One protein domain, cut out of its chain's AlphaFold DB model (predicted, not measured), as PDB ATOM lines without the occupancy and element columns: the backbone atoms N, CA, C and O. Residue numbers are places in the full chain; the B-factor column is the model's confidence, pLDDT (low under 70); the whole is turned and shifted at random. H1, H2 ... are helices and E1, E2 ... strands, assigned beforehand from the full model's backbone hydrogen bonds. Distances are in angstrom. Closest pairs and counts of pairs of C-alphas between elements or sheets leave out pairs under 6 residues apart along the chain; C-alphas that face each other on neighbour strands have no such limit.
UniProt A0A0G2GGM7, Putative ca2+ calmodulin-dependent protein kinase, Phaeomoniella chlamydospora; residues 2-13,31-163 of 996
ATOM      1  N   ALA A   2       0.358 -27.713 -26.195       23.53
ATOM      2  CA  ALA A   2       0.106 -27.566 -24.764       23.53
ATOM      3  C   ALA A   2      -0.065 -28.976 -24.184       23.53
ATOM      4  O   ALA A   2      -0.767 -29.791 -24.783       23.53
ATOM      5  N   LEU A   3       0.628 -29.271 -23.089       34.34
ATOM      6  CA  LEU A   3       0.484 -30.527 -22.361       34.34
ATOM      7  C   LEU A   3      -0.552 -30.303 -21.258       34.34
ATOM      8  O   LEU A   3      -0.393 -29.377 -20.464       34.34
ATOM      9  N   ASP A   4      -1.589 -31.140 -21.210       31.09
ATOM     10  CA  ASP A   4      -2.417 -31.263 -20.007       31.09
ATOM     11  C   ASP A   4      -1.534 -31.706 -18.820       31.09
ATOM     12  O   ASP A   4      -0.500 -32.354 -19.038       31.09
ATOM     13  N   PRO A   5      -1.913 -31.390 -17.567       37.41
ATOM     14  CA  PRO A   5      -1.200 -31.849 -16.379       37.41
ATOM     15  C   PRO A   5      -1.366 -33.368 -16.212       37.41
ATOM     16  O   PRO A   5      -2.248 -33.850 -15.503       37.41
ATOM     17  N   LEU A   6      -0.508 -34.125 -16.898       41.88
ATOM     18  CA  LEU A   6      -0.467 -35.583 -16.844       41.88
ATOM     19  C   LEU A   6      -0.162 -36.061 -15.421       41.88
ATOM     20  O   LEU A   6       0.769 -35.583 -14.770       41.88
ATOM     21  N   ASN A   7      -0.911 -37.069 -14.977       46.50
ATOM     22  CA  ASN A   7      -0.598 -37.828 -13.770       46.50
ATOM     23  C   ASN A   7       0.821 -38.427 -13.897       46.50
ATOM     24  O   ASN A   7       1.190 -38.883 -14.975       46.50
ATOM     25  N   ILE A   8       1.608 -38.492 -12.818       45.53
ATOM     26  CA  ILE A   8       2.939 -39.132 -12.816       45.53
ATOM     27  C   ILE A   8       2.878 -40.574 -13.357       45.53
ATOM     28  O   ILE A   8       3.747 -40.965 -14.134       45.53
ATOM     29  N   ASP A   9       1.814 -41.328 -13.056       44.72
ATOM     30  CA  ASP A   9       1.597 -42.678 -13.606       44.72
ATOM     31  C   ASP A   9       1.306 -42.687 -15.120       44.72
ATOM     32  O   ASP A   9       1.476 -43.712 -15.782       44.72
ATOM     33  N   GLU A  10       0.825 -41.574 -15.674       46.22
ATOM     34  CA  GLU A  10       0.645 -41.366 -17.115       46.22
ATOM     35  C   GLU A  10       1.897 -40.772 -17.761       46.22
ATOM     36  O   GLU A  10       2.152 -41.068 -18.922       46.22
ATOM     37  N   ILE A  11       2.728 -40.023 -17.030       51.59
ATOM     38  CA  ILE A  11       4.064 -39.627 -17.487       51.59
ATOM     39  C   ILE A  11       4.934 -40.880 -17.642       51.59
ATOM     40  O   ILE A  11       5.474 -41.102 -18.724       51.59
ATOM     41  N   ASP A  12       4.996 -41.752 -16.629       44.28
ATOM     42  CA  ASP A  12       5.733 -43.018 -16.736       44.28
ATOM     43  C   ASP A  12       5.208 -43.865 -17.922       44.28
ATOM     44  O   ASP A  12       6.018 -44.428 -18.649       44.28
ATOM     45  N   LYS A  13       3.896 -43.894 -18.218       42.44
ATOM     46  CA  LYS A  13       3.323 -44.668 -19.352       42.44
ATOM     47  C   LYS A  13       3.407 -43.998 -20.730       42.44
ATOM     48  O   LYS A  13       3.500 -44.696 -21.732       42.44
ATOM     49  N   TRP A  31      24.197 -44.229 -39.952       30.47
ATOM     50  CA  TRP A  31      24.169 -43.112 -40.898       30.47
ATOM     51  C   TRP A  31      25.453 -42.300 -40.724       30.47
ATOM     52  O   TRP A  31      25.439 -41.186 -40.211       30.47
ATOM     53  N   GLN A  32      26.586 -42.883 -41.122       37.22
ATOM     54  CA  GLN A  32      27.810 -42.114 -41.331       37.22
ATOM     55  C   GLN A  32      27.775 -41.516 -42.736       37.22
ATOM     56  O   GLN A  32      28.411 -42.017 -43.658       37.22
ATOM     57  N   ASP A  33      27.025 -40.425 -42.888       44.38
ATOM     58  CA  ASP A  33      27.348 -39.453 -43.929       44.38
ATOM     59  C   ASP A  33      28.803 -38.999 -43.681       44.38
ATOM     60  O   ASP A  33      29.179 -38.693 -42.540       44.38
ATOM     61  N   GLU A  34      29.653 -38.999 -44.712       46.84
ATOM     62  CA  GLU A  34      31.079 -38.676 -44.561       46.84
ATOM     63  C   GLU A  34      31.277 -37.301 -43.903       46.84
ATOM     64  O   GLU A  34      32.191 -37.124 -43.086       46.84
ATOM     65  N   THR A  35      30.360 -36.363 -44.166       53.56
ATOM     66  CA  THR A  35      30.320 -35.028 -43.554       53.56
ATOM     67  C   THR A  35      30.121 -35.087 -42.034       53.56
ATOM     68  O   THR A  35      30.805 -34.379 -41.286       53.56
ATOM     69  N   GLN A  36      29.266 -35.990 -41.547       55.91
ATOM     70  CA  GLN A  36      29.032 -36.212 -40.121       55.91
ATOM     71  C   GLN A  36      30.236 -36.893 -39.454       55.91
ATOM     72  O   GLN A  36      30.564 -36.578 -38.305       55.91
ATOM     73  N   SER A  37      30.969 -37.744 -40.183       59.34
ATOM     74  CA  SER A  37      32.237 -38.324 -39.708       59.34
ATOM     75  C   SER A  37      33.341 -37.266 -39.530       59.34
ATOM     76  O   SER A  37      34.153 -37.365 -38.604       59.34
ATOM     77  N   ALA A  38      33.378 -36.246 -40.395       68.44
ATOM     78  CA  ALA A  38      34.347 -35.154 -40.324       68.44
ATOM     79  C   ALA A  38      34.011 -34.184 -39.182       68.44
ATOM     80  O   ALA A  38      34.891 -33.823 -38.400       68.44
ATOM     81  N   PHE A  39      32.731 -33.824 -39.028       71.56
ATOM     82  CA  PHE A  39      32.251 -33.032 -37.893       71.56
ATOM     83  C   PHE A  39      32.534 -33.738 -36.556       71.56
ATOM     84  O   PHE A  39      33.151 -33.147 -35.675       71.56
ATOM     85  N   THR A  40      32.207 -35.029 -36.438       66.38
ATOM     86  CA  THR A  40      32.454 -35.843 -35.231       66.38
ATOM     87  C   THR A  40      33.933 -35.895 -34.842       66.38
ATOM     88  O   THR A  40      34.274 -35.668 -33.679       66.38
ATOM     89  N   ARG A  41      34.828 -36.147 -35.811       72.69
ATOM     90  CA  ARG A  41      36.283 -36.147 -35.582       72.69
ATOM     91  C   ARG A  41      36.787 -34.772 -35.141       72.69
ATOM     92  O   ARG A  41      37.584 -34.678 -34.211       72.69
ATOM     93  N   ASN A  42      36.280 -33.703 -35.750       80.56
ATOM     94  CA  ASN A  42      36.602 -32.338 -35.348       80.56
ATOM     95  C   ASN A  42      36.110 -32.010 -33.929       80.56
ATOM     96  O   ASN A  42      36.867 -31.425 -33.160       80.56
ATOM     97  N   LEU A  43      34.905 -32.439 -33.534       78.38
ATOM     98  CA  LEU A  43      34.386 -32.233 -32.177       78.38
ATOM     99  C   LEU A  43      35.259 -32.890 -31.098       78.38
ATOM    100  O   LEU A  43      35.557 -32.243 -30.095       78.38
ATOM    101  N   GLU A  44      35.713 -34.135 -31.297       83.00
ATOM    102  CA  GLU A  44      36.611 -34.801 -30.336       83.00
ATOM    103  C   GLU A  44      37.970 -34.082 -30.239       83.00
ATOM    104  O   GLU A  44      38.511 -33.943 -29.143       83.00
ATOM    105  N   VAL A  45      38.485 -33.526 -31.342       83.50
ATOM    106  CA  VAL A  45      39.729 -32.727 -31.351       83.50
ATOM    107  C   VAL A  45      39.553 -31.339 -30.713       83.50
ATOM    108  O   VAL A  45      40.493 -30.820 -30.109       83.50
ATOM    109  N   TRP A  46      38.389 -30.702 -30.859       81.81
ATOM    110  CA  TRP A  46      38.152 -29.331 -30.378       81.81
ATOM    111  C   TRP A  46      37.697 -29.284 -28.918       81.81
ATOM    112  O   TRP A  46      38.162 -28.428 -28.165       81.81
ATOM    113  N   TYR A  47      36.823 -30.210 -28.522       83.50
ATOM    114  CA  TYR A  47      36.153 -30.216 -27.221       83.50
ATOM    115  C   TYR A  47      36.448 -31.470 -26.381       83.50
ATOM    116  O   TYR A  47      36.188 -31.469 -25.181       83.50
ATOM    117  N   GLY A  48      37.029 -32.519 -26.966       88.81
ATOM    118  CA  GLY A  48      37.269 -33.798 -26.295       88.81
ATOM    119  C   GLY A  48      36.118 -34.794 -26.456       88.81
ATOM    120  O   GLY A  48      35.004 -34.450 -26.862       88.81
ATOM    121  N   ARG A  49      36.393 -36.062 -26.124       86.50
ATOM    122  CA  ARG A  49      35.463 -37.187 -26.326       86.50
ATOM    123  C   ARG A  49      34.108 -36.983 -25.658       86.50
ATOM    124  O   ARG A  49      33.088 -37.222 -26.291       86.50
ATOM    125  N   GLU A  50      34.097 -36.513 -24.412       85.25
ATOM    126  CA  GLU A  50      32.869 -36.324 -23.625       85.25
ATOM    127  C   GLU A  50      31.885 -35.380 -24.332       85.25
ATOM    128  O   GLU A  50      30.695 -35.669 -24.431       85.25
ATOM    129  N   TRP A  51      32.389 -34.285 -24.907       89.00
ATOM    130  CA  TRP A  51      31.579 -33.354 -25.689       89.00
ATOM    131  C   TRP A  51      31.155 -33.922 -27.043       89.00
ATOM    132  O   TRP A  51      30.041 -33.648 -27.482       89.00
ATOM    133  N   SER A  52      31.993 -34.740 -27.686       87.19
ATOM    134  CA  SER A  52      31.609 -35.463 -28.903       87.19
ATOM    135  C   SER A  52      30.472 -36.462 -28.634       87.19
ATOM    136  O   SER A  52      29.510 -36.504 -29.396       87.19
ATOM    137  N   GLU A  53      30.505 -37.196 -27.515       86.38
ATOM    138  CA  GLU A  53      29.401 -38.065 -27.070       86.38
ATOM    139  C   GLU A  53      28.114 -37.273 -26.777       86.38
ATOM    140  O   GLU A  53      27.021 -37.725 -27.125       86.38
ATOM    141  N   VAL A  54      28.235 -36.093 -26.153       88.38
ATOM    142  CA  VAL A  54      27.095 -35.220 -25.822       88.38
ATOM    143  C   VAL A  54      26.499 -34.541 -27.057       88.38
ATOM    144  O   VAL A  54      25.292 -34.366 -27.084       88.38
ATOM    145  N   LEU A  55      27.288 -34.171 -28.073       90.62
ATOM    146  CA  LEU A  55      26.803 -33.481 -29.285       90.62
ATOM    147  C   LEU A  55      26.323 -34.435 -30.388       90.62
ATOM    148  O   LEU A  55      25.415 -34.096 -31.147       90.62
ATOM    149  N   ASN A  56      26.889 -35.643 -30.459       86.88
ATOM    150  CA  ASN A  56      26.392 -36.716 -31.328       86.88
ATOM    151  C   ASN A  56      25.268 -37.533 -30.672       86.88
ATOM    152  O   ASN A  56      24.770 -38.501 -31.251       86.88
ATOM    153  N   ALA A  57      24.842 -37.154 -29.464       80.56
ATOM    154  CA  ALA A  57      23.716 -37.768 -28.793       80.56
ATOM    155  C   ALA A  57      22.430 -37.582 -29.610       80.56
ATOM    156  O   ALA A  57      21.858 -36.491 -29.668       80.56
ATOM    157  N   GLY A  58      21.922 -38.673 -30.178       75.75
ATOM    158  CA  GLY A  58      20.558 -38.707 -30.684       75.75
ATOM    159  C   GLY A  58      19.571 -38.442 -29.544       75.75
ATOM    160  O   GLY A  58      19.597 -39.118 -28.512       75.75
ATOM    161  N   ILE A  59      18.657 -37.491 -29.750       74.75
ATOM    162  CA  ILE A  59      17.586 -37.162 -28.792       74.75
ATOM    163  C   ILE A  59      16.657 -38.368 -28.548       74.75
ATOM    164  O   ILE A  59      16.038 -38.495 -27.493       74.75
ATOM    165  N   GLY A  60      16.621 -39.323 -29.481       70.62
ATOM    166  CA  GLY A  60      15.800 -40.532 -29.399       70.62
ATOM    167  C   GLY A  60      14.376 -40.342 -29.914       70.62
ATOM    168  O   GLY A  60      13.646 -41.319 -30.025       70.62
ATOM    169  N   ILE A  61      14.008 -39.115 -30.282       72.12
ATOM    170  CA  ILE A  61      12.811 -38.815 -31.062       72.12
ATOM    171  C   ILE A  61      13.157 -39.101 -32.529       72.12
ATOM    172  O   ILE A  61      13.871 -38.318 -33.157       72.12
ATOM    173  N   ARG A  62      12.703 -40.245 -33.055       76.81
ATOM    174  CA  ARG A  62      12.789 -40.570 -34.487       76.81
ATOM    175  C   ARG A  62      11.614 -39.899 -35.204       76.81
ATOM    176  O   ARG A  62      10.493 -40.387 -35.117       76.81
ATOM    177  N   ASP A  63      11.871 -38.800 -35.906       82.69
ATOM    178  CA  ASP A  63      10.896 -38.144 -36.781       82.69
ATOM    179  C   ASP A  63      11.432 -38.170 -38.226       82.69
ATOM    180  O   ASP A  63      12.490 -37.601 -38.490       82.69
ATOM    181  N   PRO A  64      10.751 -38.828 -39.185       88.31
ATOM    182  CA  PRO A  64      11.250 -38.955 -40.555       88.31
ATOM    183  C   PRO A  64      11.295 -37.623 -41.324       88.31
ATOM    184  O   PRO A  64      11.859 -37.577 -42.413       88.31
ATOM    185  N   LYS A  65      10.690 -36.551 -40.793       92.69
ATOM    186  CA  LYS A  65      10.713 -35.203 -41.382       92.69
ATOM    187  C   LYS A  65      11.646 -34.245 -40.649       92.69
ATOM    188  O   LYS A  65      11.947 -33.182 -41.189       92.69
ATOM    189  N   HIS A  66      12.079 -34.580 -39.433       92.44
ATOM    190  CA  HIS A  66      12.817 -33.659 -38.575       92.44
ATOM    191  C   HIS A  66      13.977 -34.352 -37.862       92.44
ATOM    192  O   HIS A  66      13.786 -35.284 -37.085       92.44
ATOM    193  N   GLU A  67      15.184 -33.841 -38.059       92.19
ATOM    194  CA  GLU A  67      16.376 -34.312 -37.362       92.19
ATOM    195  C   GLU A  67      16.740 -33.377 -36.207       92.19
ATOM    196  O   GLU A  67      16.547 -32.166 -36.287       92.19
ATOM    197  N   TRP A  68      17.294 -33.934 -35.132       92.94
ATOM    198  CA  TRP A  68      17.895 -33.156 -34.052       92.94
ATOM    199  C   TRP A  68      19.416 -33.235 -34.154       92.94
ATOM    200  O   TRP A  68      19.969 -34.335 -34.125       92.94
ATOM    201  N   ARG A  69      20.090 -32.084 -34.230       93.31
ATOM    202  CA  ARG A  69      21.557 -31.990 -34.290       93.31
ATOM    203  C   ARG A  69      22.103 -31.187 -33.111       93.31
ATOM    204  O   ARG A  69      21.574 -30.121 -32.798       93.31
ATOM    205  N   GLY A  70      23.169 -31.688 -32.485       94.00
ATOM    206  CA  GLY A  70      23.960 -30.920 -31.526       94.00
ATOM    207  C   GLY A  70      24.776 -29.858 -32.258       94.00
ATOM    208  O   GLY A  70      25.509 -30.171 -33.194       94.00
ATOM    209  N   VAL A  71      24.627 -28.599 -31.848       94.81
ATOM    210  CA  VAL A  71      25.228 -27.434 -32.514       94.81
ATOM    211  C   VAL A  71      26.567 -27.078 -31.875       94.81
ATOM    212  O   VAL A  71      27.592 -27.024 -32.550       94.81
ATOM    213  N   ARG A  72      26.561 -26.818 -30.561       94.19
ATOM    214  CA  ARG A  72      27.724 -26.325 -29.809       94.19
ATOM    215  C   ARG A  72      27.575 -26.560 -28.303       94.19
ATOM    216  O   ARG A  72      26.442 -26.618 -27.814       94.19
ATOM    217  N   PRO A  73      28.680 -26.669 -27.544       94.94
ATOM    218  CA  PRO A  73      28.622 -26.612 -26.088       94.94
ATOM    219  C   PRO A  73      28.056 -25.261 -25.615       94.94
ATOM    220  O   PRO A  73      28.318 -24.216 -26.210       94.94
ATOM    221  N   LEU A  74      27.290 -25.287 -24.525       94.38
ATOM    222  CA  LEU A  74      26.801 -24.104 -23.805       94.38
ATOM    223  C   LEU A  74      27.459 -23.955 -22.430       94.38
ATOM    224  O   LEU A  74      27.638 -22.836 -21.969       94.38
ATOM    225  N   GLY A  75      27.856 -25.050 -21.779       92.06
ATOM    226  CA  GLY A  75      28.597 -24.978 -20.520       92.06
ATOM    227  C   GLY A  75      28.840 -26.335 -19.864       92.06
ATOM    228  O   GLY A  75      28.111 -27.296 -20.099       92.06
ATOM    229  N   GLN A  76      29.865 -26.408 -19.014       92.38
ATOM    230  CA  GLN A  76      30.169 -27.579 -18.190       92.38
ATOM    231  C   GLN A  76      30.049 -27.200 -16.712       92.38
ATOM    232  O   GLN A  76      30.715 -26.280 -16.240       92.38
ATOM    233  N   GLY A  77      29.198 -27.917 -15.982       88.12
ATOM    234  CA  GLY A  77      29.051 -27.804 -14.534       88.12
ATOM    235  C   GLY A  77      29.675 -28.998 -13.810       88.12
ATOM    236  O   GLY A  77      29.977 -30.027 -14.411       88.12
ATOM    237  N   GLY A  78      29.802 -28.912 -12.482       86.44
ATOM    238  CA  GLY A  78      30.331 -30.017 -11.664       86.44
ATOM    239  C   GLY A  78      29.504 -31.315 -11.721       86.44
ATOM    240  O   GLY A  78      30.001 -32.377 -11.345       86.44
ATOM    241  N   TYR A  79      28.263 -31.234 -12.211       87.25
ATOM    242  CA  TYR A  79      27.316 -32.346 -12.308       87.25
ATOM    243  C   TYR A  79      27.008 -32.795 -13.743       87.25
ATOM    244  O   TYR A  79      26.303 -33.792 -13.907       87.25
ATOM    245  N   GLY A  80      27.520 -32.123 -14.782       91.56
ATOM    246  CA  GLY A  80      27.161 -32.446 -16.165       91.56
ATOM    247  C   GLY A  80      27.510 -31.388 -17.207       91.56
ATOM    248  O   GLY A  80      28.204 -30.413 -16.924       91.56
ATOM    249  N   TRP A  81      26.991 -31.590 -18.414       93.94
ATOM    250  CA  TRP A  81      27.220 -30.743 -19.587       93.94
ATOM    251  C   TRP A  81      25.898 -30.190 -20.118       93.94
ATOM    252  O   TRP A  81      24.868 -30.854 -20.009       93.94
ATOM    253  N   ALA A  82      25.935 -29.004 -20.718       95.94
ATOM    254  CA  ALA A  82      24.829 -28.395 -21.446       95.94
ATOM    255  C   ALA A  82      25.262 -28.093 -22.888       95.94
ATOM    256  O   ALA A  82      26.295 -27.454 -23.094       95.94
ATOM    257  N   ALA A  83      24.484 -28.516 -23.883       96.38
ATOM    258  CA  ALA A  83      24.731 -28.283 -25.308       96.38
ATOM    259  C   ALA A  83      23.497 -27.695 -26.001       96.38
ATOM    260  O   ALA A  83      22.368 -28.061 -25.677       96.38
ATOM    261  N   LEU A  84      23.710 -26.818 -26.984       96.50
ATOM    262  CA  LEU A  84      22.655 -26.327 -27.866       96.50
ATOM    263  C   LEU A  84      22.303 -27.410 -28.884       96.50
ATOM    264  O   LEU A  84      23.189 -27.996 -29.506       96.50
ATOM    265  N   TYR A  85      21.010 -27.636 -29.063       95.88
ATOM    266  CA  TYR A  85      20.430 -28.565 -30.016       95.88
ATOM    267  C   TYR A  85      19.408 -27.864 -30.899       95.88
ATOM    268  O   TYR A  85      18.617 -27.049 -30.427       95.88
ATOM    269  N   GLU A  86      19.383 -28.245 -32.170       95.81
ATOM    270  CA  GLU A  86      18.436 -27.733 -33.155       95.81
ATOM    271  C   GLU A  86      17.637 -28.860 -33.785       95.81
ATOM    272  O   GLU A  86      18.210 -29.849 -34.247       95.81
ATOM    273  N   ARG A  87      16.316 -28.677 -33.852       94.44
ATOM    274  CA  ARG A  87      15.435 -29.479 -34.694       94.44
ATOM    275  C   ARG A  87      15.396 -28.841 -36.071       94.44
ATOM    276  O   ARG A  87      14.945 -27.702 -36.207       94.44
ATOM    277  N   ARG A  88      15.863 -29.561 -37.082       95.44
ATOM    278  CA  ARG A  88      15.928 -29.108 -38.472       95.44
ATOM    279  C   ARG A  88      15.012 -29.947 -39.349       95.44
ATOM    280  O   ARG A  88      14.855 -31.146 -39.141       95.44
ATOM    281  N   GLU A  89      14.377 -29.296 -40.311       96.12
ATOM    282  CA  GLU A  89      13.561 -29.946 -41.335       96.12
ATOM    283  C   GLU A  89      14.459 -30.689 -42.332       96.12
ATOM    284  O   GLU A  89      15.351 -30.102 -42.950       96.12
ATOM    285  N   VAL A  90      14.239 -31.998 -42.471       93.56
ATOM    286  CA  VAL A  90      15.043 -32.871 -43.333       93.56
ATOM    287  C   VAL A  90      14.874 -32.436 -44.790       93.56
ATOM    288  O   VAL A  90      13.760 -32.258 -45.282       93.56
ATOM    289  N   GLY A  91      15.996 -32.244 -45.484       93.94
ATOM    290  CA  GLY A  91      16.049 -31.792 -46.878       93.94
ATOM    291  C   GLY A  91      16.126 -30.272 -47.063       93.94
ATOM    292  O   GLY A  91      16.822 -29.830 -47.971       93.94
ATOM    293  N   THR A  92      15.490 -29.458 -46.208       95.31
ATOM    294  CA  THR A  92      15.627 -27.982 -46.270       95.31
ATOM    295  C   THR A  92      16.707 -27.449 -45.327       95.31
ATOM    296  O   THR A  92      17.225 -26.355 -45.538       95.31
ATOM    297  N   GLY A  93      17.027 -28.185 -44.257       93.75
ATOM    298  CA  GLY A  93      17.946 -27.761 -43.201       93.75
ATOM    299  C   GLY A  93      17.415 -26.625 -42.317       93.75
ATOM    300  O   GLY A  93      18.131 -26.186 -41.412       93.75
ATOM    301  N   ARG A  94      16.181 -26.150 -42.550       95.69
ATOM    302  CA  ARG A  94      15.553 -25.041 -41.820       95.69
ATOM    303  C   ARG A  94      15.432 -25.380 -40.337       95.69
ATOM    304  O   ARG A  94      14.839 -26.401 -39.989       95.69
ATOM    305  N   VAL A  95      15.950 -24.509 -39.470       95.88
ATOM    306  CA  VAL A  95      15.762 -24.623 -38.016       95.88
ATOM    307  C   VAL A  95      14.291 -24.373 -37.696       95.88
ATOM    308  O   VAL A  95      13.744 -23.321 -38.022       95.88
ATOM    309  N   LEU A  96      13.648 -25.362 -37.084       95.19
ATOM    310  CA  LEU A  96      12.267 -25.293 -36.610       95.19
ATOM    311  C   LEU A  96      12.194 -24.984 -35.116       95.19
ATOM    312  O   LEU A  96      11.192 -24.458 -34.642       95.19
ATOM    313  N   GLU A  97      13.223 -25.377 -34.363       94.94
ATOM    314  CA  GLU A  97      13.227 -25.302 -32.909       94.94
ATOM    315  C   GLU A  97      14.653 -25.382 -32.356       94.94
ATOM    316  O   GLU A  97      15.466 -26.159 -32.855       94.94
ATOM    317  N   GLN A  98      14.924 -24.642 -31.282       96.31
ATOM    318  CA  GLN A  98      16.134 -24.774 -30.469       96.31
ATOM    319  C   GLN A  98      15.796 -25.315 -29.071       96.31
ATOM    320  O   GLN A  98      14.722 -25.056 -28.514       96.31
ATOM    321  N   ALA A  99      16.707 -26.098 -28.501       96.38
ATOM    322  CA  ALA A  99      16.610 -26.662 -27.158       96.38
ATOM    323  C   ALA A  99      18.003 -26.803 -26.531       96.38
ATOM    324  O   ALA A  99      19.004 -26.880 -27.241       96.38
ATOM    325  N   VAL A 100      18.078 -26.881 -25.204       96.81
ATOM    326  CA  VAL A 100      19.313 -27.242 -24.496       96.81
ATOM    327  C   VAL A 100      19.253 -28.705 -24.085       96.81
ATOM    328  O   VAL A 100      18.361 -29.094 -23.337       96.81
ATOM    329  N   LEU A 101      20.222 -29.506 -24.520       95.75
ATOM    330  CA  LEU A 101      20.486 -30.818 -23.937       95.75
ATOM    331  C   LEU A 101      21.360 -30.638 -22.687       95.75
ATOM    332  O   LEU A 101      22.536 -30.305 -22.815       95.75
ATOM    333  N   LYS A 102      20.817 -30.907 -21.496       95.69
ATOM    334  CA  LYS A 102      21.582 -31.073 -20.248       95.69
ATOM    335  C   LYS A 102      21.802 -32.566 -19.997       95.69
ATOM    336  O   LYS A 102      20.829 -33.301 -19.872       95.69
ATOM    337  N   GLU A 103      23.045 -33.028 -19.889       93.81
ATOM    338  CA  GLU A 103      23.381 -34.423 -19.563       93.81
ATOM    339  C   GLU A 103      24.091 -34.530 -18.207       93.81
ATOM    340  O   GLU A 103      25.078 -33.838 -17.960       93.81
ATOM    341  N   THR A 104      23.636 -35.440 -17.340       90.75
ATOM    342  CA  THR A 104      24.274 -35.713 -16.041       90.75
ATOM    343  C   THR A 104      25.610 -36.443 -16.210       90.75
ATOM    344  O   THR A 104      25.648 -37.597 -16.651       90.75
ATOM    345  N   GLY A 105      26.709 -35.818 -15.787       80.00
ATOM    346  CA  GLY A 105      28.058 -36.383 -15.873       80.00
ATOM    347  C   GLY A 105      28.392 -37.394 -14.783       80.00
ATOM    348  O   GLY A 105      29.159 -38.325 -15.022       80.00
ATOM    349  N   ARG A 106      27.774 -37.274 -13.603       74.12
ATOM    350  CA  ARG A 106      27.915 -38.250 -12.516       74.12
ATOM    351  C   ARG A 106      26.573 -38.877 -12.187       74.12
ATOM    352  O   ARG A 106      25.641 -38.192 -11.777       74.12
ATOM    353  N   THR A 107      26.513 -40.199 -12.283       64.31
ATOM    354  CA  THR A 107      25.411 -41.004 -11.754       64.31
ATOM    355  C   THR A 107      25.561 -41.070 -10.233       64.31
ATOM    356  O   THR A 107      26.023 -42.078  -9.697       64.31
ATOM    357  N   ASN A 108      25.263 -39.973  -9.529       55.31
ATOM    358  CA  ASN A 108      25.438 -39.882  -8.077       55.31
ATOM    359  C   ASN A 108      24.301 -40.610  -7.333       55.31
ATOM    360  O   ASN A 108      23.518 -40.028  -6.586       55.31
ATOM    361  N   THR A 109      24.211 -41.917  -7.575       56.06
ATOM    362  CA  THR A 109      23.255 -42.857  -6.977       56.06
ATOM    363  C   THR A 109      23.386 -42.958  -5.455       56.06
ATOM    364  O   THR A 109      22.474 -43.457  -4.802       56.06
ATOM    365  N   SER A 110      24.497 -42.473  -4.889       52.53
ATOM    366  CA  SER A 110      24.781 -42.447  -3.450       52.53
ATOM    367  C   SER A 110      23.971 -41.409  -2.668       52.53
ATOM    368  O   SER A 110      23.908 -41.504  -1.446       52.53
ATOM    369  N   CYS A 111      23.341 -40.439  -3.339       53.75
ATOM    370  CA  CYS A 111      22.491 -39.442  -2.699       53.75
ATOM    371  C   CYS A 111      21.006 -39.763  -2.973       53.75
ATOM    372  O   CYS A 111      20.547 -39.552  -4.099       53.75
ATOM    373  N   PRO A 112      20.237 -40.257  -1.979       55.56
ATOM    374  CA  PRO A 112      18.855 -40.707  -2.190       55.56
ATOM    375  C   PRO A 112      17.906 -39.610  -2.699       55.56
ATOM    376  O   PRO A 112      17.023 -39.895  -3.501       55.56
ATOM    377  N   ASN A 113      18.138 -38.360  -2.294       61.44
ATOM    378  CA  ASN A 113      17.209 -37.230  -2.452       61.44
ATOM    379  C   ASN A 113      17.100 -36.677  -3.894       61.44
ATOM    380  O   ASN A 113      16.273 -35.806  -4.169       61.44
ATOM    381  N   TYR A 114      17.927 -37.164  -4.827       65.25
ATOM    382  CA  TYR A 114      17.876 -36.779  -6.248       65.25
ATOM    383  C   TYR A 114      16.912 -37.640  -7.080       65.25
ATOM    384  O   TYR A 114      16.835 -37.466  -8.298       65.25
ATOM    385  N   TRP A 115      16.188 -38.573  -6.454       70.88
ATOM    386  CA  TRP A 115      15.369 -39.576  -7.133       70.88
ATOM    387  C   TRP A 115      13.925 -39.577  -6.638       70.88
ATOM    388  O   TRP A 115      13.668 -39.423  -5.445       70.88
ATOM    389  N   THR A 116      12.979 -39.853  -7.538       70.75
ATOM    390  CA  THR A 116      11.638 -40.282  -7.122       70.75
ATOM    391  C   THR A 116      11.672 -41.671  -6.479       70.75
ATOM    392  O   THR A 116      12.631 -42.426  -6.664       70.75
ATOM    393  N   LYS A 117      10.597 -42.046  -5.767       68.81
ATOM    394  CA  LYS A 117      10.382 -43.385  -5.177       68.81
ATOM    395  C   LYS A 117      10.844 -44.544  -6.080       68.81
ATOM    396  O   LYS A 117      11.539 -45.448  -5.619       68.81
ATOM    397  N   ASN A 118      10.493 -44.495  -7.367       70.31
ATOM    398  CA  ASN A 118      10.785 -45.550  -8.345       70.31
ATOM    399  C   ASN A 118      12.248 -45.546  -8.840       70.31
ATOM    400  O   ASN A 118      12.668 -46.474  -9.530       70.31
ATOM    401  N   LYS A 119      13.037 -44.510  -8.515       74.81
ATOM    402  CA  LYS A 119      14.411 -44.260  -9.005       74.81
ATOM    403  C   LYS A 119      14.538 -44.221 -10.539       74.81
ATOM    404  O   LYS A 119      15.631 -44.377 -11.087       74.81
ATOM    405  N   THR A 120      13.416 -44.008 -11.225       81.19
ATOM    406  CA  THR A 120      13.285 -43.871 -12.682       81.19
ATOM    407  C   THR A 120      13.333 -42.416 -13.129       81.19
ATOM    408  O   THR A 120      13.899 -42.128 -14.182       81.19
ATOM    409  N   VAL A 121      12.783 -41.503 -12.324       87.06
ATOM    410  CA  VAL A 121      12.680 -40.072 -12.627       87.06
ATOM    411  C   VAL A 121      13.592 -39.287 -11.667       87.06
ATOM    412  O   VAL A 121      13.542 -39.520 -10.455       87.06
ATOM    413  N   PRO A 122      14.453 -38.378 -12.164       89.94
ATOM    414  CA  PRO A 122      15.193 -37.446 -11.314       89.94
ATOM    415  C   PRO A 122      14.258 -36.456 -10.609       89.94
ATOM    416  O   PRO A 122      13.299 -35.982 -11.219       89.94
ATOM    417  N   THR A 123      14.582 -36.049  -9.380       89.75
ATOM    418  CA  THR A 123      13.855 -34.979  -8.665       89.75
ATOM    419  C   THR A 123      13.796 -33.690  -9.495       89.75
ATOM    420  O   THR A 123      12.734 -33.078  -9.582       89.75
ATOM    421  N   GLU A 124      14.881 -33.344 -10.202       93.88
ATOM    422  CA  GLU A 124      14.923 -32.226 -11.161       93.88
ATOM    423  C   GLU A 124      13.824 -32.337 -12.234       93.88
ATOM    424  O   GLU A 124      13.067 -31.390 -12.430       93.88
ATOM    425  N   ALA A 125      13.671 -33.498 -12.882       93.75
ATOM    426  CA  ALA A 125      12.642 -33.685 -13.909       93.75
ATOM    427  C   ALA A 125      11.229 -33.576 -13.320       93.75
ATOM    428  O   ALA A 125      10.356 -32.968 -13.933       93.75
ATOM    429  N   ASN A 126      11.010 -34.135 -12.126       93.38
ATOM    430  CA  ASN A 126       9.704 -34.126 -11.472       93.38
ATOM    431  C   ASN A 126       9.273 -32.724 -11.013       93.38
ATOM    432  O   ASN A 126       8.108 -32.357 -11.160       93.38
ATOM    433  N   ILE A 127      10.196 -31.926 -10.465       94.75
ATOM    434  CA  ILE A 127       9.906 -30.533 -10.096       94.75
ATOM    435  C   ILE A 127       9.679 -29.704 -11.362       94.75
ATOM    436  O   ILE A 127       8.690 -28.981 -11.435       94.75
ATOM    437  N   MET A 128      10.521 -29.851 -12.392       95.88
ATOM    438  CA  MET A 128      10.351 -29.076 -13.623       95.88
ATOM    439  C   MET A 128       9.046 -29.411 -14.362       95.88
ATOM    440  O   MET A 128       8.356 -28.500 -14.817       95.88
ATOM    441  N   ALA A 129       8.640 -30.684 -14.416       94.56
ATOM    442  CA  ALA A 129       7.347 -31.084 -14.979       94.56
ATOM    443  C   ALA A 129       6.160 -30.424 -14.248       94.56
ATOM    444  O   ALA A 129       5.228 -29.952 -14.897       94.56
ATOM    445  N   GLN A 130       6.225 -30.307 -12.918       94.69
ATOM    446  CA  GLN A 130       5.239 -29.554 -12.135       94.69
ATOM    447  C   GLN A 130       5.329 -28.036 -12.385       94.69
ATOM    448  O   GLN A 130       4.305 -27.374 -12.512       94.69
ATOM    449  N   THR A 131       6.525 -27.452 -12.544       95.00
ATOM    450  CA  THR A 131       6.631 -26.018 -12.889       95.00
ATOM    451  C   THR A 131       6.061 -25.689 -14.271       95.00
ATOM    452  O   THR A 131       5.491 -24.612 -14.445       95.00
ATOM    453  N   ASN A 132       6.156 -26.616 -15.234       95.25
ATOM    454  CA  ASN A 132       5.525 -26.463 -16.544       95.25
ATOM    455  C   ASN A 132       3.991 -26.378 -16.411       95.25
ATOM    456  O   ASN A 132       3.373 -25.538 -17.060       95.25
ATOM    457  N   SER A 133       3.365 -27.212 -15.565       94.06
ATOM    458  CA  SER A 133       1.899 -27.218 -15.405       94.06
ATOM    459  C   SER A 133       1.361 -25.946 -14.742       94.06
ATOM    460  O   SER A 133       0.256 -25.513 -15.064       94.06
ATOM    461  N   LYS A 134       2.164 -25.286 -13.895       94.00
ATOM    462  CA  LYS A 134       1.862 -23.953 -13.341       94.00
ATOM    463  C   LYS A 134       2.077 -22.804 -14.360       94.00
ATOM    464  O   LYS A 134       1.830 -21.649 -14.031       94.00
ATOM    465  N   ASN A 135       2.526 -23.096 -15.592       92.88
ATOM    466  CA  ASN A 135       2.675 -22.169 -16.730       92.88
ATOM    467  C   ASN A 135       3.437 -20.855 -16.425       92.88
ATOM    468  O   ASN A 135       3.145 -19.791 -16.978       92.88
ATOM    469  N   ASN A 136       4.429 -20.899 -15.529       94.19
ATOM    470  CA  ASN A 136       5.211 -19.712 -15.195       94.19
ATOM    471  C   ASN A 136       6.318 -19.476 -16.239       94.19
ATOM    472  O   ASN A 136       7.338 -20.166 -16.266       94.19
ATOM    473  N   GLN A 137       6.141 -18.445 -17.069       94.62
ATOM    474  CA  GLN A 137       7.088 -18.059 -18.123       94.62
ATOM    475  C   GLN A 137       8.496 -17.702 -17.603       94.62
ATOM    476  O   GLN A 137       9.448 -17.749 -18.383       94.62
ATOM    477  N   ASN A 138       8.648 -17.345 -16.318       97.25
ATOM    478  CA  ASN A 138       9.944 -17.079 -15.682       97.25
ATOM    479  C   ASN A 138      10.663 -18.350 -15.196       97.25
ATOM    480  O   ASN A 138      11.636 -18.257 -14.445       97.25
ATOM    481  N   ILE A 139      10.216 -19.534 -15.611       97.88
ATOM    482  CA  ILE A 139      10.896 -20.806 -15.364       97.88
ATOM    483  C   ILE A 139      11.274 -21.430 -16.711       97.88
ATOM    484  O   ILE A 139      10.463 -21.448 -17.642       97.88
ATOM    485  N   VAL A 140      12.513 -21.922 -16.816       97.88
ATOM    486  CA  VAL A 140      13.004 -22.680 -17.978       97.88
ATOM    487  C   VAL A 140      12.152 -23.935 -18.145       97.88
ATOM    488  O   VAL A 140      12.160 -24.807 -17.278       97.88
ATOM    489  N   GLN A 141      11.439 -24.045 -19.264       97.25
ATOM    490  CA  GLN A 141      10.540 -25.178 -19.496       97.25
ATOM    491  C   GLN A 141      11.312 -26.483 -19.751       97.25
ATOM    492  O   GLN A 141      12.247 -26.519 -20.558       97.25
ATOM    493  N   LEU A 142      10.879 -27.581 -19.123       96.56
ATOM    494  CA  LEU A 142      11.329 -28.936 -19.462       96.56
ATOM    495  C   LEU A 142      10.521 -29.452 -20.660       96.56
ATOM    496  O   LEU A 142       9.355 -29.799 -20.512       96.56
ATOM    497  N   LYS A 143      11.128 -29.534 -21.846       94.56
ATOM    498  CA  LYS A 143      10.470 -30.062 -23.055       94.56
ATOM    499  C   LYS A 143      10.313 -31.581 -23.005       94.56
ATOM    500  O   LYS A 143       9.286 -32.112 -23.414       94.56
ATOM    501  N   SER A 144      11.342 -32.274 -22.523       92.44
ATOM    502  CA  SER A 144      11.348 -33.723 -22.308       92.44
ATOM    503  C   SER A 144      12.547 -34.146 -21.460       92.44
ATOM    504  O   SER A 144      13.506 -33.392 -21.295       92.44
ATOM    505  N   PHE A 145      12.536 -35.373 -20.943       92.94
ATOM    506  CA  PHE A 145      13.727 -36.000 -20.370       92.94
ATOM    507  C   PHE A 145      13.862 -37.445 -20.859       92.94
ATOM    508  O   PHE A 145      12.889 -38.070 -21.275       92.94
ATOM    509  N   LYS A 146      15.084 -37.978 -20.827       91.31
ATOM    510  CA  LYS A 146      15.395 -39.355 -21.209       91.31
ATOM    511  C   LYS A 146      16.395 -39.970 -20.238       91.31
ATOM    512  O   LYS A 146      17.505 -39.467 -20.063       91.31
ATOM    513  N   ARG A 147      16.015 -41.106 -19.657       90.62
ATOM    514  CA  ARG A 147      16.914 -42.027 -18.954       90.62
ATOM    515  C   ARG A 147      17.521 -43.001 -19.964       90.62
ATOM    516  O   ARG A 147      16.828 -43.476 -20.858       90.62
ATOM    517  N   TYR A 148      18.803 -43.306 -19.822       87.75
ATOM    518  CA  TYR A 148      19.493 -44.318 -20.625       87.75
ATOM    519  C   TYR A 148      20.674 -44.890 -19.837       87.75
ATOM    520  O   TYR A 148      21.127 -44.291 -18.862       87.75
ATOM    521  N   LEU A 149      21.174 -46.055 -20.239       88.81
ATOM    522  CA  LEU A 149      22.388 -46.622 -19.659       88.81
ATOM    523  C   LEU A 149      23.598 -46.144 -20.466       88.81
ATOM    524  O   LEU A 149      23.567 -46.143 -21.695       88.81
ATOM    525  N   ASN A 150      24.665 -45.728 -19.784       85.06
ATOM    526  CA  ASN A 150      25.959 -45.537 -20.434       85.06
ATOM    527  C   ASN A 150      26.639 -46.894 -20.703       85.06
ATOM    528  O   ASN A 150      26.162 -47.936 -20.258       85.06
ATOM    529  N   TRP A 151      27.795 -46.883 -21.370       82.12
ATOM    530  CA  TRP A 151      28.551 -48.099 -21.708       82.12
ATOM    531  C   TRP A 151      28.980 -48.956 -20.500       82.12
ATOM    532  O   TRP A 151      29.301 -50.128 -20.666       82.12
ATOM    533  N   LYS A 152      28.959 -48.405 -19.276       86.38
ATOM    534  CA  LYS A 152      29.199 -49.138 -18.018       86.38
ATOM    535  C   LYS A 152      27.912 -49.686 -17.379       86.38
ATOM    536  O   LYS A 152      27.944 -50.095 -16.222       86.38
ATOM    537  N   GLY A 153      26.769 -49.608 -18.061       87.81
ATOM    538  CA  GLY A 153      25.457 -49.969 -17.515       87.81
ATOM    539  C   GLY A 153      24.906 -48.992 -16.466       87.81
ATOM    540  O   GLY A 153      23.890 -49.289 -15.842       87.81
ATOM    541  N   ASN A 154      25.541 -47.832 -16.247       86.06
ATOM    542  CA  ASN A 154      25.091 -46.866 -15.239       86.06
ATOM    543  C   ASN A 154      24.036 -45.905 -15.821       86.06
ATOM    544  O   ASN A 154      24.232 -45.404 -16.933       86.06
ATOM    545  N   PRO A 155      22.948 -45.597 -15.088       87.19
ATOM    546  CA  PRO A 155      21.856 -44.768 -15.592       87.19
ATOM    547  C   PRO A 155      22.247 -43.285 -15.652       87.19
ATOM    548  O   PRO A 155      22.359 -42.628 -14.617       87.19
ATOM    549  N   LYS A 156      22.421 -42.755 -16.865       88.75
ATOM    550  CA  LYS A 156      22.546 -41.320 -17.147       88.75
ATOM    551  C   LYS A 156      21.182 -40.723 -17.516       88.75
ATOM    552  O   LYS A 156      20.271 -41.423 -17.967       88.75
ATOM    553  N   TYR A 157      21.070 -39.407 -17.353       91.44
ATOM    554  CA  TYR A 157      19.863 -38.640 -17.636       91.44
ATOM    555  C   TYR A 157      20.179 -37.476 -18.565       91.44
ATOM    556  O   TYR A 157      21.191 -36.789 -18.404       91.44
ATOM    557  N   ARG A 158      19.294 -37.283 -19.540       93.25
ATOM    558  CA  ARG A 158      19.277 -36.164 -20.479       93.25
ATOM    559  C   ARG A 158      18.000 -35.373 -20.261       93.25
ATOM    560  O   ARG A 158      16.925 -35.963 -20.266       93.25
ATOM    561  N   PHE A 159      18.117 -34.067 -20.088       94.94
ATOM    562  CA  PHE A 159      16.995 -33.137 -20.032       94.94
ATOM    563  C   PHE A 159      17.049 -32.268 -21.280       94.94
ATOM    564  O   PHE A 159      18.115 -31.770 -21.640       94.94
ATOM    565  N   PHE A 160      15.909 -32.089 -21.929       95.06
ATOM    566  CA  PHE A 160      15.743 -31.215 -23.077       95.06
ATOM    567  C   PHE A 160      14.975 -29.995 -22.602       95.06
ATOM    568  O   PHE A 160      13.805 -30.090 -22.240       95.06
ATOM    569  N   LEU A 161      15.665 -28.867 -22.529       97.12
ATOM    570  CA  LEU A 161      15.180 -27.644 -21.908       97.12
ATOM    571  C   LEU A 161      14.920 -26.565 -22.962       97.12
ATOM    572  O   LEU A 161      15.422 -26.618 -24.088       97.12
ATOM    573  N   GLU A 162      14.139 -25.562 -22.586       97.19
ATOM    574  CA  GLU A 162      14.041 -24.298 -23.311       97.19
ATOM    575  C   GLU A 162      15.420 -23.641 -23.503       97.19
ATOM    576  O   GLU A 162      16.227 -23.568 -22.575       97.19
ATOM    577  N   TYR A 163      15.698 -23.158 -24.718       97.69
ATOM    578  CA  TYR A 163      16.917 -22.406 -25.014       97.69
ATOM    579  C   TYR A 163      16.726 -20.918 -24.714       97.69
ATOM    580  O   TYR A 163      15.733 -20.316 -25.114       97.69
TER     581      TYR A 163
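This is residues 2 to 13 and 31 to 163 of the 996 residues of the protein "Putative ca2+ calmodulin-dependent protein kinase" of Phaeomoniella chlamydospora (UniProt A0A0G2GGM7). A strongly twisted, curled sheet of five antiparallel strands has helices on both faces: H4 covers one face at the E4 edge, and the short H3 stands on the opposite face near E1 and E2. H2 packs on H3 beyond the sheet, and the small H1 is near H4, far from H2. The printed part has 145 residues, with four named helices and five named strands in the order H1 H2 H3 E1 E2 E3 H4 E4 E5, and its class is mixed. The sheet's order is E1 E2 E3 E5 E4. The whole is compact, with a radius of gyration of the C-alphas of 16.2 A and spans of 44 by 36 by 28 A.

E1, residues 66 to 77, E2, residues 80 to 89, and E3, residues 95 to 104, form a meander, each strand the antiparallel neighbour of the one before. E1 and E2 are a hairpin, with N 69 and O 86 2.9 A apart, within hydrogen-bond range. E2 and E3 are also a hairpin, with N 85 and O 99 at 2.8 A. E5, residues 155 to 162, is the antiparallel neighbour of E3, with N 102 and O 159 at 2.8 A. E4, residues 142 to 149, is an edge strand and forms a hairpin with E5, with N 146 and O 158 at 2.8 A. H4, residues 123 to 133, is on the sheet at a height of 9.6 A, over E4 and only just over E5, on which 3 of its C-alphas fall. It runs along the strands, at 22 degrees to E4 on the local plane, and the closest C-alphas of the two are those of Met 128 and Leu 142, 5.9 A apart. E3, H4 and E4 are a split strand-helix-strand unit, two strands running the same way with E5 between them, and its crossover is right-handed. H3, residues 49 to 55, is on the opposite face from H4 and stands up from the sheet at 44 degrees; its closest C-alphas to E1 are those of Leu 55 and Gly 70, 4.4 A. H2, residues 34 to 47, touches H3 with residues 40 to 44 alone, at a steep tilt of 56 degrees, opposite ways; Glu 44 and Ser 52 have the closest C-alphas, 5.2 A. H1, residues 8 to 13, is near H4 and not on the sheet. In H1, H2, H3 and H4 every O i to N i+4 pair is within hydrogen-bond range.

E1 is 29.6 A from first to last C-alpha and bends by 61 degrees at residue 72; E2 is 28.7 A, E3 26.0 A, E5 23.2 A and E4 20.9 A. H2 is 19.9 A long and H4 15.8 A. H1 begins at C-alpha 8, (2.939, -39.132, -12.816), E1 at C-alpha 66, (12.817, -33.659, -38.575), and E5 ends at C-alpha 162, (14.041, -24.298, -23.311).

The C-alphas of Thr 92 and Ser 110, the two farthest apart, are 46.1 A apart. Residues 14 to 30 are not printed, and C-alphas 13 and 31 are 30.0 A apart across the cut. The link from E3 to H4, residues 105 to 122, is long. The mean pLDDT of the printed part is 81.3; residues 2 to 13, 31 to 38, 40, 107 to 114 and 117 are under 70.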